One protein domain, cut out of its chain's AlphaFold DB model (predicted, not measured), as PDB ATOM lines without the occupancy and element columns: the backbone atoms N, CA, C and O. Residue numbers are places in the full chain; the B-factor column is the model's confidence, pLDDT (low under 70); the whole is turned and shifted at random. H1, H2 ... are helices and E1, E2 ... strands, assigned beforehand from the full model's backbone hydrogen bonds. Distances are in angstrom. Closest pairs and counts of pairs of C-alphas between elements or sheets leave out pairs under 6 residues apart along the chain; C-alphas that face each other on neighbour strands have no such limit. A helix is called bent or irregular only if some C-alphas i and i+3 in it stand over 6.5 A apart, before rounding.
ATOM      1  N   VAL A   4       4.187  91.972 -15.986       94.88
ATOM      2  CA  VAL A   4       5.416  91.168 -16.139       94.88
ATOM      3  C   VAL A   4       6.566  91.743 -15.304       94.88
ATOM      4  O   VAL A   4       7.207  91.008 -14.557       94.88
ATOM      5  N   ASP A   5       6.804  93.057 -15.377       96.12
ATOM      6  CA  ASP A   5       7.887  93.716 -14.631       96.12
ATOM      7  C   ASP A   5       7.640  93.679 -13.116       96.12
ATOM      8  O   ASP A   5       8.553  93.372 -12.351       96.12
ATOM      9  N   ARG A   6       6.397  93.925 -12.677       96.50
ATOM     10  CA  ARG A   6       6.004  93.861 -11.262       96.50
ATOM     11  C   ARG A   6       6.182  92.453 -10.696       96.50
ATOM     12  O   ARG A   6       6.781  92.294  -9.638       96.50
ATOM     13  N   THR A   7       5.695  91.434 -11.402       97.69
ATOM     14  CA  THR A   7       5.861  90.032 -10.994       97.69
ATOM     15  C   THR A   7       7.334  89.628 -11.002       97.69
ATOM     16  O   THR A   7       7.770  88.945 -10.085       97.69
ATOM     17  N   THR A   8       8.129  90.117 -11.960       98.12
ATOM     18  CA  THR A   8       9.587  89.900 -11.970       98.12
ATOM     19  C   THR A   8      10.258  90.484 -10.734       98.12
ATOM     20  O   THR A   8      11.048  89.794 -10.098       98.12
ATOM     21  N   ALA A   9       9.925  91.721 -10.360       97.88
ATOM     22  CA  ALA A   9      10.477  92.351  -9.164       97.88
ATOM     23  C   ALA A   9      10.103  91.582  -7.885       97.88
ATOM     24  O   ALA A   9      10.971  91.319  -7.057       97.88
ATOM     25  N   LEU A  10       8.840  91.160  -7.752       98.06
ATOM     26  CA  LEU A  10       8.381  90.355  -6.613       98.06
ATOM     27  C   LEU A  10       9.075  88.989  -6.547       98.06
ATOM     28  O   LEU A  10       9.465  88.542  -5.468       98.06
ATOM     29  N   PHE A  11       9.254  88.331  -7.692       98.38
ATOM     30  CA  PHE A  11       9.954  87.054  -7.760       98.38
ATOM     31  C   PHE A  11      11.430  87.206  -7.372       98.38
ATOM     32  O   PHE A  11      11.912  86.471  -6.515       98.38
ATOM     33  N   LEU A  12      12.134  88.205  -7.917       98.31
ATOM     34  CA  LEU A  12      13.524  88.493  -7.547       98.31
ATOM     35  C   LEU A  12      13.676  88.813  -6.059       98.31
ATOM     36  O   LEU A  12      14.604  88.313  -5.432       98.31
ATOM     37  N   ALA A  13      12.762  89.601  -5.487       98.31
ATOM     38  CA  ALA A  13      12.751  89.876  -4.053       98.31
ATOM     39  C   ALA A  13      12.576  88.585  -3.236       98.31
ATOM     40  O   ALA A  13      13.298  88.377  -2.265       98.31
ATOM     41  N   SER A  14      11.686  87.686  -3.673       98.19
ATOM     42  CA  SER A  14      11.492  86.374  -3.037       98.19
ATOM     43  C   SER A  14      12.781  85.542  -3.075       98.19
ATOM     44  O   SER A  14      13.206  85.020  -2.048       98.19
ATOM     45  N   VAL A  15      13.441  85.468  -4.239       97.56
ATOM     46  CA  VAL A  15      14.716  84.749  -4.407       97.56
ATOM     47  C   VAL A  15      15.806  85.354  -3.530       97.56
ATOM     48  O   VAL A  15      16.503  84.621  -2.844       97.56
ATOM     49  N   LYS A  16      15.950  86.682  -3.511       97.31
ATOM     50  CA  LYS A  16      16.970  87.362  -2.702       97.31
ATOM     51  C   LYS A  16      16.738  87.227  -1.204       97.31
ATOM     52  O   LYS A  16      17.711  87.156  -0.465       97.31
ATOM     53  N   HIS A  17      15.483  87.166  -0.769       97.19
ATOM     54  CA  HIS A  17      15.152  86.912   0.626       97.19
ATOM     55  C   HIS A  17      15.507  85.478   1.043       97.19
ATOM     56  O   HIS A  17      16.114  85.283   2.089       97.19
ATOM     57  N   ALA A  18      15.177  84.484   0.214       96.12
ATOM     58  CA  ALA A  18      15.435  83.078   0.527       96.12
ATOM     59  C   ALA A  18      16.902  82.657   0.317       96.12
ATOM     60  O   ALA A  18      17.408  81.791   1.022       96.12
ATOM     61  N   LEU A  19      17.575  83.231  -0.684       95.56
ATOM     62  CA  LEU A  19      18.879  82.798  -1.194       95.56
ATOM     63  C   LEU A  19      19.756  84.026  -1.536       95.56
ATOM     64  O   LEU A  19      20.043  84.291  -2.710       95.56
ATOM     65  N   PRO A  20      20.191  84.810  -0.531       94.50
ATOM     66  CA  PRO A  20      20.796  86.130  -0.741       94.50
ATOM     67  C   PRO A  20      22.113  86.096  -1.528       94.50
ATOM     68  O   PRO A  20      22.381  87.001  -2.326       94.50
ATOM     69  N   ALA A  21      22.905  85.033  -1.356       94.38
ATOM     70  CA  ALA A  21      24.210  84.869  -1.992       94.38
ATOM     71  C   ALA A  21      24.135  84.510  -3.488       94.38
ATOM     72  O   ALA A  21      25.137  84.618  -4.196       94.38
ATOM     73  N   LEU A  22      22.971  84.095  -4.002       95.19
ATOM     74  CA  LEU A  22      22.863  83.663  -5.393       95.19
ATOM     75  C   LEU A  22      22.851  84.849  -6.354       95.19
ATOM     76  O   LEU A  22      22.156  85.856  -6.161       95.19
ATOM     77  N   ARG A  23      23.589  84.706  -7.454       96.88
ATOM     78  CA  ARG A  23      23.542  85.655  -8.565       96.88
ATOM     79  C   ARG A  23      22.262  85.424  -9.369       96.88
ATOM     80  O   ARG A  23      21.895  84.289  -9.662       96.88
ATOM     81  N   THR A  24      21.620  86.515  -9.779       97.62
ATOM     82  CA  THR A  24      20.441  86.491 -10.652       97.62
ATOM     83  C   THR A  24      20.662  87.383 -11.867       97.62
ATOM     84  O   THR A  24      21.213  88.475 -11.727       97.62
ATOM     85  N   GLN A  25      20.197  86.966 -13.042       98.19
ATOM     86  CA  GLN A  25      20.189  87.782 -14.259       98.19
ATOM     87  C   GLN A  25      18.795  87.784 -14.880       98.19
ATOM     88  O   GLN A  25      18.123  86.757 -14.901       98.19
ATOM     89  N   VAL A  26      18.374  88.929 -15.415       98.12
ATOM     90  CA  VAL A  26      17.101  89.057 -16.130       98.12
ATOM     91  C   VAL A  26      17.361  89.316 -17.606       98.12
ATOM     92  O   VAL A  26      18.095  90.240 -17.953       98.12
ATOM     93  N   SER A  27      16.718  88.539 -18.471       97.19
ATOM     94  CA  SER A  27      16.645  88.789 -19.910       97.19
ATOM     95  C   SER A  27      15.209  89.109 -20.305       97.19
ATOM     96  O   SER A  27      14.285  88.357 -19.993       97.19
ATOM     97  N   LYS A  28      15.007  90.243 -20.976       94.88
ATOM     98  CA  LYS A  28      13.685  90.702 -21.414       94.88
ATOM     99  C   LYS A  28      13.448  90.281 -22.858       94.88
ATOM    100  O   LYS A  28      14.322  90.431 -23.705       94.88
ATOM    101  N   SER A  29      12.247  89.804 -23.152       90.88
ATOM    102  CA  SER A  29      11.829  89.382 -24.486       90.88
ATOM    103  C   SER A  29      10.441  89.926 -24.814       90.88
ATOM    104  O   SER A  29       9.543  89.968 -23.968       90.88
ATOM    105  N   ARG A  30      10.264  90.362 -26.062       90.62
ATOM    106  CA  ARG A  30       8.993  90.844 -26.604       90.62
ATOM    107  C   ARG A  30       8.843  90.343 -28.032       90.62
ATOM    108  O   ARG A  30       9.727  90.576 -28.848       90.62
ATOM    109  N   ASN A  31       7.719  89.703 -28.327       84.88
ATOM    110  CA  ASN A  31       7.369  89.233 -29.665       84.88
ATOM    111  C   ASN A  31       5.862  89.430 -29.922       84.88
ATOM    112  O   ASN A  31       5.167  90.037 -29.107       84.88
ATOM    113  N   ALA A  32       5.361  88.920 -31.050       83.94
ATOM    114  CA  ALA A  32       3.946  89.014 -31.418       83.94
ATOM    115  C   ALA A  32       2.996  88.326 -30.415       83.94
ATOM    116  O   ALA A  32       1.841  88.717 -30.306       83.94
ATOM    117  N   ALA A  33       3.481  87.334 -29.660       80.62
ATOM    118  CA  ALA A  33       2.698  86.642 -28.638       80.62
ATOM    119  C   ALA A  33       2.566  87.434 -27.327       80.62
ATOM    120  O   ALA A  33       1.681  87.137 -26.530       80.62
ATOM    121  N   GLY A  34       3.434  88.424 -27.097       87.06
ATOM    122  CA  GLY A  34       3.397  89.288 -25.923       87.06
ATOM    123  C   GLY A  34       4.775  89.493 -25.302       87.06
ATOM    124  O   GLY A  34       5.778  89.685 -26.002       87.06
ATOM    125  N   ARG A  35       4.825  89.546 -23.967       91.00
ATOM    126  CA  ARG A  35       6.036  89.869 -23.208       91.00
ATOM    127  C   ARG A  35       6.436  88.713 -22.306       91.00
ATOM    128  O   ARG A  35       5.621  87.973 -21.756       91.00
ATOM    129  N   SER A  36       7.740  88.548 -22.155       93.00
ATOM    130  CA  SER A  36       8.320  87.552 -21.266       93.00
ATOM    131  C   SER A  36       9.608  88.090 -20.665       93.00
ATOM    132  O   SER A  36      10.447  88.628 -21.382       93.00
ATOM    133  N   ASN A  37       9.795  87.886 -19.368       95.75
ATOM    134  CA  ASN A  37      11.086  88.024 -18.714       95.75
ATOM    135  C   ASN A  37      11.592  86.624 -18.366       95.75
ATOM    136  O   ASN A  37      10.838  85.796 -17.856       95.75
ATOM    137  N   TYR A  38      12.863  86.365 -18.640       95.62
ATOM    138  CA  TYR A  38      13.569  85.176 -18.188       95.62
ATOM    139  C   TYR A  38      14.466  85.572 -17.025       95.62
ATOM    140  O   TYR A  38      15.275  86.491 -17.158       95.62
ATOM    141  N   VAL A  39      14.313  84.896 -15.895       97.75
ATOM    142  CA  VAL A  39      15.161  85.042 -14.719       97.75
ATOM    143  C   VAL A  39      16.062  83.821 -14.642       97.75
ATOM    144  O   VAL A  39      15.583  82.695 -14.538       97.75
ATOM    145  N   PHE A  40      17.364  84.056 -14.695       97.88
ATOM    146  CA  PHE A  40      18.391  83.043 -14.510       97.88
ATOM    147  C   PHE A  40      18.925  83.151 -13.087       97.88
ATOM    148  O   PHE A  40      19.340  84.238 -12.676       97.88
ATOM    149  N   ILE A  41      18.898  82.052 -12.343       97.75
ATOM    150  CA  ILE A  41      19.437  81.940 -10.985       97.75
ATOM    151  C   ILE A  41      20.651  81.018 -11.055       97.75
ATOM    152  O   ILE A  41      20.521  79.861 -11.457       97.75
ATOM    153  N   PHE A  42      21.822  81.529 -10.684       96.81
ATOM    154  CA  PHE A  42      23.084  80.794 -10.765       96.81
ATOM    155  C   PHE A  42      23.470  80.272  -9.381       96.81
ATOM    156  O   PHE A  42      23.700  81.067  -8.469       96.81
ATOM    157  N   ALA A  43      23.558  78.949  -9.242       94.25
ATOM    158  CA  ALA A  43      23.883  78.253  -8.001       94.25
ATOM    159  C   ALA A  43      25.024  77.252  -8.239       94.25
ATOM    160  O   ALA A  43      24.803  76.068  -8.496       94.25
ATOM    161  N   GLY A  44      26.265  77.745  -8.197       88.94
ATOM    162  CA  GLY A  44      27.456  76.930  -8.445       88.94
ATOM    163  C   GLY A  44      27.439  76.305  -9.843       88.94
ATOM    164  O   GLY A  44      27.580  77.009 -10.838       88.94
ATOM    165  N   ARG A  45      27.265  74.978  -9.909       90.56
ATOM    166  CA  ARG A  45      27.224  74.205 -11.166       90.56
ATOM    167  C   ARG A  45      25.847  74.184 -11.836       90.56
ATOM    168  O   ARG A  45      25.743  73.740 -12.976       90.56
ATOM    169  N   SER A  46      24.805  74.657 -11.155       93.50
ATOM    170  CA  SER A  46      23.429  74.627 -11.651       93.50
ATOM    171  C   SER A  46      22.956  76.023 -12.042       93.50
ATOM    172  O   SER A  46      23.251  77.017 -11.374       93.50
ATOM    173  N   THR A  47      22.190  76.102 -13.131       95.81
ATOM    174  CA  THR A  47      21.479  77.318 -13.540       95.81
ATOM    175  C   THR A  47      20.005  76.994 -13.656       95.81
ATOM    176  O   THR A  47      19.642  76.090 -14.400       95.81
ATOM    177  N   TYR A  48      19.175  77.758 -12.952       95.81
ATOM    178  CA  TYR A  48      17.724  77.641 -13.023       95.81
ATOM    179  C   TYR A  48      17.169  78.770 -13.877       95.81
ATOM    180  O   TYR A  48      17.523  79.938 -13.690       95.81
ATOM    181  N   LYS A  49      16.289  78.430 -14.808       95.88
ATOM    182  CA  LYS A  49      15.675  79.349 -15.758       95.88
ATOM    183  C   LYS A  49      14.180  79.440 -15.490       95.88
ATOM    184  O   LYS A  49      13.412  78.544 -15.821       95.88
ATOM    185  N   VAL A  50      13.761  80.580 -14.958       95.88
ATOM    186  CA  VAL A  50      12.361  80.894 -14.673       95.88
ATOM    187  C   VAL A  50      11.824  81.844 -15.728       95.88
ATOM    188  O   VAL A  50      12.469  82.835 -16.067       95.88
ATOM    189  N   ARG A  51      10.623  81.587 -16.234       94.31
ATOM    190  CA  ARG A  51       9.932  82.492 -17.149       94.31
ATOM    191  C   ARG A  51       8.761  83.174 -16.471       94.31
ATOM    192  O   ARG A  51       7.947  82.532 -15.824       94.31
ATOM    193  N   ILE A  52       8.632  84.473 -16.713       95.50
ATOM    194  CA  ILE A  52       7.518  85.300 -16.258       95.50
ATOM    195  C   ILE A  52       6.873  85.928 -17.487       95.50
ATOM    196  O   ILE A  52       7.541  86.661 -18.213       95.50
ATOM    197  N   SER A  53       5.603  85.637 -17.765       93.62
ATOM    198  CA  SER A  53       4.969  86.042 -19.029       93.62
ATOM    199  C   SER A  53       3.487  86.357 -18.878       93.62
ATOM    200  O   SER A  53       2.807  85.770 -18.046       93.62
ATOM    201  N   ASP A  54       2.987  87.280 -19.702       91.06
ATOM    202  CA  ASP A  54       1.567  87.639 -19.795       91.06
ATOM    203  C   ASP A  54       0.765  86.756 -20.769       91.06
ATOM    204  O   ASP A  54      -0.424  86.994 -20.966       91.06
ATOM    205  N   HIS A  55       1.377  85.722 -21.358       84.38
ATOM    206  CA  HIS A  55       0.713  84.849 -22.324       84.38
ATOM    207  C   HIS A  55       1.023  83.357 -22.125       84.38
ATOM    208  O   HIS A  55       2.143  82.945 -21.798       84.38
ATOM    209  N   ALA A  56       0.027  82.515 -22.419       72.94
ATOM    210  CA  ALA A  56       0.061  81.072 -22.166       72.94
ATOM    211  C   ALA A  56       1.015  80.281 -23.082       72.94
ATOM    212  O   ALA A  56       1.363  79.144 -22.772       72.94
ATOM    213  N   ILE A  57       1.505  80.865 -24.188       71.12
ATOM    214  CA  ILE A  57       2.469  80.183 -25.078       71.12
ATOM    215  C   ILE A  57       3.730  79.735 -24.316       71.12
ATOM    216  O   ILE A  57       4.320  78.717 -24.674       71.12
ATOM    217  N   GLY A  58       4.122  80.443 -23.249       63.22
ATOM    218  CA  GLY A  58       5.247  80.024 -22.409       63.22
ATOM    219  C   GLY A  58       4.992  78.761 -21.587       63.22
ATOM    220  O   GLY A  58       5.910  77.966 -21.429       63.22
ATOM    221  N   MET A  59       3.748  78.500 -21.180       74.06
ATOM    222  CA  MET A  59       3.402  77.335 -20.361       74.06
ATOM    223  C   MET A  59       3.761  76.014 -21.058       74.06
ATOM    224  O   MET A  59       4.304  75.111 -20.432       74.06
ATOM    225  N   ARG A  60       3.559  75.920 -22.382       77.75
ATOM    226  CA  ARG A  60       3.938  74.726 -23.165       77.75
ATOM    227  C   ARG A  60       5.443  74.439 -23.147       77.75
ATOM    228  O   ARG A  60       5.822  73.280 -23.246       77.75
ATOM    229  N   ARG A  61       6.289  75.468 -23.046       72.94
ATOM    230  CA  ARG A  61       7.756  75.316 -23.032       72.94
ATOM    231  C   ARG A  61       8.253  74.850 -21.669       72.94
ATOM    232  O   ARG A  61       9.083  73.949 -21.612       72.94
ATOM    233  N   ALA A  62       7.673  75.375 -20.591       73.00
ATOM    234  CA  ALA A  62       7.912  74.860 -19.246       73.00
ATOM    235  C   ALA A  62       7.509  73.382 -19.113       73.00
ATOM    236  O   ALA A  62       8.286  72.580 -18.612       73.00
ATOM    237  N   MET A  63       6.364  72.980 -19.676       79.75
ATOM    238  CA  MET A  63       5.942  71.568 -19.689       79.75
ATOM    239  C   MET A  63       6.875  70.643 -20.494       79.75
ATOM    240  O   MET A  63       6.840  69.433 -20.306       79.75
ATOM    241  N   ARG A  64       7.711  71.193 -21.385       84.62
ATOM    242  CA  ARG A  64       8.745  70.455 -22.135       84.62
ATOM    243  C   ARG A  64      10.107  70.443 -21.432       84.62
ATOM    244  O   ARG A  64      11.064  69.926 -21.996       84.62
ATOM    245  N   GLY A  65      10.212  71.032 -20.239       81.62
ATOM    246  CA  GLY A  65      11.466  71.128 -19.489       81.62
ATOM    247  C   GLY A  65      12.436  72.197 -19.999       81.62
ATOM    248  O   GLY A  65      13.594  72.205 -19.603       81.62
ATOM    249  N   GLU A  66      12.003  73.123 -20.865       85.56
ATOM    250  CA  GLU A  66      12.872  74.220 -21.337       85.56
ATOM    251  C   GLU A  66      13.060  75.343 -20.294       85.56
ATOM    252  O   GLU A  66      13.883  76.251 -20.486       85.56
ATOM    253  N   GLU A  67      12.225  75.344 -19.255       90.56
ATOM    254  CA  GLU A  67      12.130  76.333 -18.182       90.56
ATOM    255  C   GLU A  67      11.838  75.566 -16.876       90.56
ATOM    256  O   GLU A  67      10.932  74.735 -16.854       90.56
ATOM    257  N   ASP A  68      12.573  75.843 -15.796       93.44
ATOM    258  CA  ASP A  68      12.392  75.191 -14.485       93.44
ATOM    259  C   ASP A  68      11.111  75.636 -13.771       93.44
ATOM    260  O   ASP A  68      10.615  74.956 -12.871       93.44
ATOM    261  N   LEU A  69      10.603  76.816 -14.135       93.31
ATOM    262  CA  LEU A  69       9.377  77.388 -13.596       93.31
ATOM    263  C   LEU A  69       8.771  78.380 -14.591       93.31
ATOM    264  O   LEU A  69       9.468  79.224 -15.157       93.31
ATOM    265  N   TYR A  70       7.449  78.330 -14.732       94.00
ATOM    266  CA  TYR A  70       6.662  79.349 -15.416       94.00
ATOM    267  C   TYR A  70       5.774  80.088 -14.416       94.00
ATOM    268  O   TYR A  70       5.061  79.473 -13.627       94.00
ATOM    269  N   ILE A  71       5.785  81.417 -14.478       94.88
ATOM    270  CA  ILE A  71       4.967  82.299 -13.650       94.88
ATOM    271  C   ILE A  71       4.130  83.180 -14.574       94.88
ATOM    272  O   ILE A  71       4.652  83.957 -15.378       94.88
ATOM    273  N   PHE A  72       2.812  83.095 -14.432       94.00
ATOM    274  CA  PHE A  72       1.916  84.009 -15.127       94.00
ATOM    275  C   PHE A  72       2.050  85.436 -14.564       94.00
ATOM    276  O   PHE A  72       2.175  85.650 -13.356       94.00
ATOM    277  N   ALA A  73       2.053  86.439 -15.438       94.56
ATOM    278  CA  ALA A  73       2.150  87.833 -15.030       94.56
ATOM    279  C   ALA A  73       0.934  88.243 -14.188       94.56
ATOM    280  O   ALA A  73      -0.208  87.989 -14.551       94.56
ATOM    281  N   GLY A  74       1.182  88.916 -13.066       94.62
ATOM    282  CA  GLY A  74       0.157  89.239 -12.071       94.62
ATOM    283  C   GLY A  74       0.022  88.212 -10.942       94.62
ATOM    284  O   GLY A  74      -0.630  88.515  -9.944       94.62
ATOM    285  N   SER A  75       0.681  87.052 -11.036       94.88
ATOM    286  CA  SER A  75       0.718  86.083  -9.938       94.88
ATOM    287  C   SER A  75       1.401  86.641  -8.683       94.88
ATOM    288  O   SER A  75       2.298  87.489  -8.757       94.88
ATOM    289  N   LYS A  76       0.955  86.152  -7.519       95.31
ATOM    290  CA  LYS A  76       1.436  86.535  -6.180       95.31
ATOM    291  C   LYS A  76       2.477  85.533  -5.653       95.31
ATOM    292  O   LYS A  76       2.440  84.384  -6.081       95.31
ATOM    293  N   PRO A  77       3.306  85.898  -4.652       95.81
ATOM    294  CA  PRO A  77       4.358  85.028  -4.114       95.81
ATOM    295  C   PRO A  77       3.964  83.600  -3.742       95.81
ATOM    296  O   PRO A  77       4.742  82.673  -3.957       95.81
ATOM    297  N   ALA A  78       2.734  83.400  -3.269       95.94
ATOM    298  CA  ALA A  78       2.209  82.073  -2.969       95.94
ATOM    299  C   ALA A  78       2.301  81.095  -4.159       95.94
ATOM    300  O   ALA A  78       2.504  79.905  -3.944       95.94
ATOM    301  N   SER A  79       2.225  81.572  -5.410       94.69
ATOM    302  CA  SER A  79       2.255  80.701  -6.591       94.69
ATOM    303  C   SER A  79       3.634  80.115  -6.912       94.69
ATOM    304  O   SER A  79       3.718  79.207  -7.729       94.69
ATOM    305  N   TRP A  80       4.720  80.637  -6.330       96.75
ATOM    306  CA  TRP A  80       6.083  80.105  -6.507       96.75
ATOM    307  C   TRP A  80       6.763  79.727  -5.188       96.75
ATOM    308  O   TRP A  80       7.908  79.283  -5.198       96.75
ATOM    309  N   ALA A  81       6.070  79.877  -4.056       96.38
ATOM    310  CA  ALA A  81       6.620  79.605  -2.732       96.38
ATOM    311  C   ALA A  81       7.084  78.148  -2.580       96.38
ATOM    312  O   ALA A  81       8.187  77.910  -2.097       96.38
ATOM    313  N   VAL A  82       6.284  77.182  -3.050       97.00
ATOM    314  CA  VAL A  82       6.631  75.750  -2.985       97.00
ATOM    315  C   VAL A  82       7.894  75.456  -3.790       97.00
ATOM    316  O   VAL A  82       8.825  74.850  -3.268       97.00
ATOM    317  N   TRP A  83       7.963  75.942  -5.033       96.31
ATOM    318  CA  TRP A  83       9.135  75.754  -5.889       96.31
ATOM    319  C   TRP A  83      10.394  76.386  -5.283       96.31
ATOM    320  O   TRP A  83      11.455  75.768  -5.279       96.31
ATOM    321  N   LEU A  84      10.276  77.590  -4.715       96.44
ATOM    322  CA  LEU A  84      11.400  78.253  -4.055       96.44
ATOM    323  C   LEU A  84      11.849  77.497  -2.795       96.44
ATOM    324  O   LEU A  84      13.046  77.385  -2.557       96.44
ATOM    325  N   GLY A  85      10.916  76.940  -2.019       96.62
ATOM    326  CA  GLY A  85      11.232  76.098  -0.863       96.62
ATOM    327  C   GLY A  85      11.962  74.809  -1.248       96.62
ATOM    328  O   GLY A  85      12.926  74.433  -0.585       96.62
ATOM    329  N   GLU A  86      11.558  74.167  -2.347       96.19
ATOM    330  CA  GLU A  86      12.292  73.024  -2.907       96.19
ATOM    331  C   GLU A  86      13.695  73.416  -3.367       96.19
ATOM    332  O   GLU A  86      14.660  72.698  -3.107       96.19
ATOM    333  N   LEU A  87      13.831  74.571  -4.020       94.88
ATOM    334  CA  LEU A  87      15.132  75.078  -4.434       94.88
ATOM    335  C   LEU A  87      16.052  75.308  -3.228       94.88
ATOM    336  O   LEU A  87      17.207  74.897  -3.269       94.88
ATOM    337  N   VAL A  88      15.544  75.911  -2.149       95.50
ATOM    338  CA  VAL A  88      16.302  76.103  -0.902       95.50
ATOM    339  C   VAL A  88      16.758  74.759  -0.333       95.50
ATOM    340  O   VAL A  88      17.936  74.608  -0.036       95.50
ATOM    341  N   ARG A  89      15.864  73.763  -0.245       95.50
ATOM    342  CA  ARG A  89      16.207  72.418   0.253       95.50
ATOM    343  C   ARG A  89      17.293  71.723  -0.563       95.50
ATOM    344  O   ARG A  89      18.087  70.992   0.005       95.50
ATOM    345  N   ARG A  90      17.309  71.913  -1.884       92.94
ATOM    346  CA  ARG A  90      18.306  71.295  -2.777       92.94
ATOM    347  C   ARG A  90      19.686  71.943  -2.700       92.94
ATOM    348  O   ARG A  90      20.646  71.349  -3.177       92.94
ATOM    349  N   LEU A  91      19.756  73.182  -2.220       90.62
ATOM    350  CA  LEU A  91      20.986  73.973  -2.156       90.62
ATOM    351  C   LEU A  91      21.584  74.055  -0.743       90.62
ATOM    352  O   LEU A  91      22.691  74.577  -0.611       90.62
ATOM    353  N   ALA A  92      20.851  73.593   0.273       82.19
ATOM    354  CA  ALA A  92      21.328  73.392   1.641       82.19
ATOM    355  C   ALA A  92      22.058  72.049   1.760       82.19
ATOM    356  O   ALA A  92      23.064  72.011   2.500       82.19
TER     357      ALA A  92
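AT A GLANCE: This is residues 4 to 92 of the 92 residues of an uncharacterized protein of Mesorhizobium sp (UniProt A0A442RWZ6). A twisted sheet of four strands has the long helix H1 over one face, along E2 and E3, and the short helix H2 over the opposite face. The last helix, H3, packs on edge strand E4 and, with residues 84 to 88, on the end of H1. The 89 printed residues include three named helices and four named strands, in the order H1 E1 E2 E3 H2 E4 H3; the sheet order E1 E2 E3 E4 is mixed, and so is the class, helices and strands. The whole is compact, radius of gyration of the C-alphas 12.4 A, with an elongated outline spanning 40 by 24 by 21 A.

IN THESE COORDINATES: E1 is residues 23 to 31, 26.8 A; E2, 34 to 43, 29.4 A; E3, 46 to 53, 22.9 A; E4, 69 to 72. H1, residues 4 to 18, 21.1 A, begins at C-alpha 4 (5.416, 91.168, -16.139). H2 is residues 57 to 62. H3, residues 78 to 91, 20.5 A, ends at C-alpha 91 (20.986, 73.973, -2.156); it is irregular, with C-alphas 79 and 82 7.5 A apart.

HOW THE PARTS SIT: E1, E2 and E3 form a meander, each strand the antiparallel neighbour of the one before, in two hairpins; N 27 and O 38 are 2.8 A apart, N 39 and O 50 2.8 A. E3, H2 and E4 form a strand-helix-strand unit, two parallel strands with a helix between, its crossover right-handed; N 51 and O 69 are 2.8 A apart. H1, height over the sheet 8.3 A, and H2, also 8.3 A, lie on opposite faces. The closest C-alphas of H2 and E4, Ala 62 and Tyr 70, are 6.0 A apart; those of E4 and H3, Ile 71 and Trp 80, 7.6 A. H1, with residues 15 to 18 alone, and H3 only just touch, with 3 pairs of C-alphas within 8 A, the closest Ala 18 and Val 88 at 7.2 A. H1 and H2 are apart. Every O i to N i+4 pair is within hydrogen-bond range in H1, 1 of 2 in H2 and 8 of 10 in H3.

THE WHOLE: The two C-alphas farthest apart, Ala 32 and Ala 92, are 40.5 A apart. The printed part has no cut, and no link is long. Mean pLDDT of the printed part is 92.2; residue 58 is under 70.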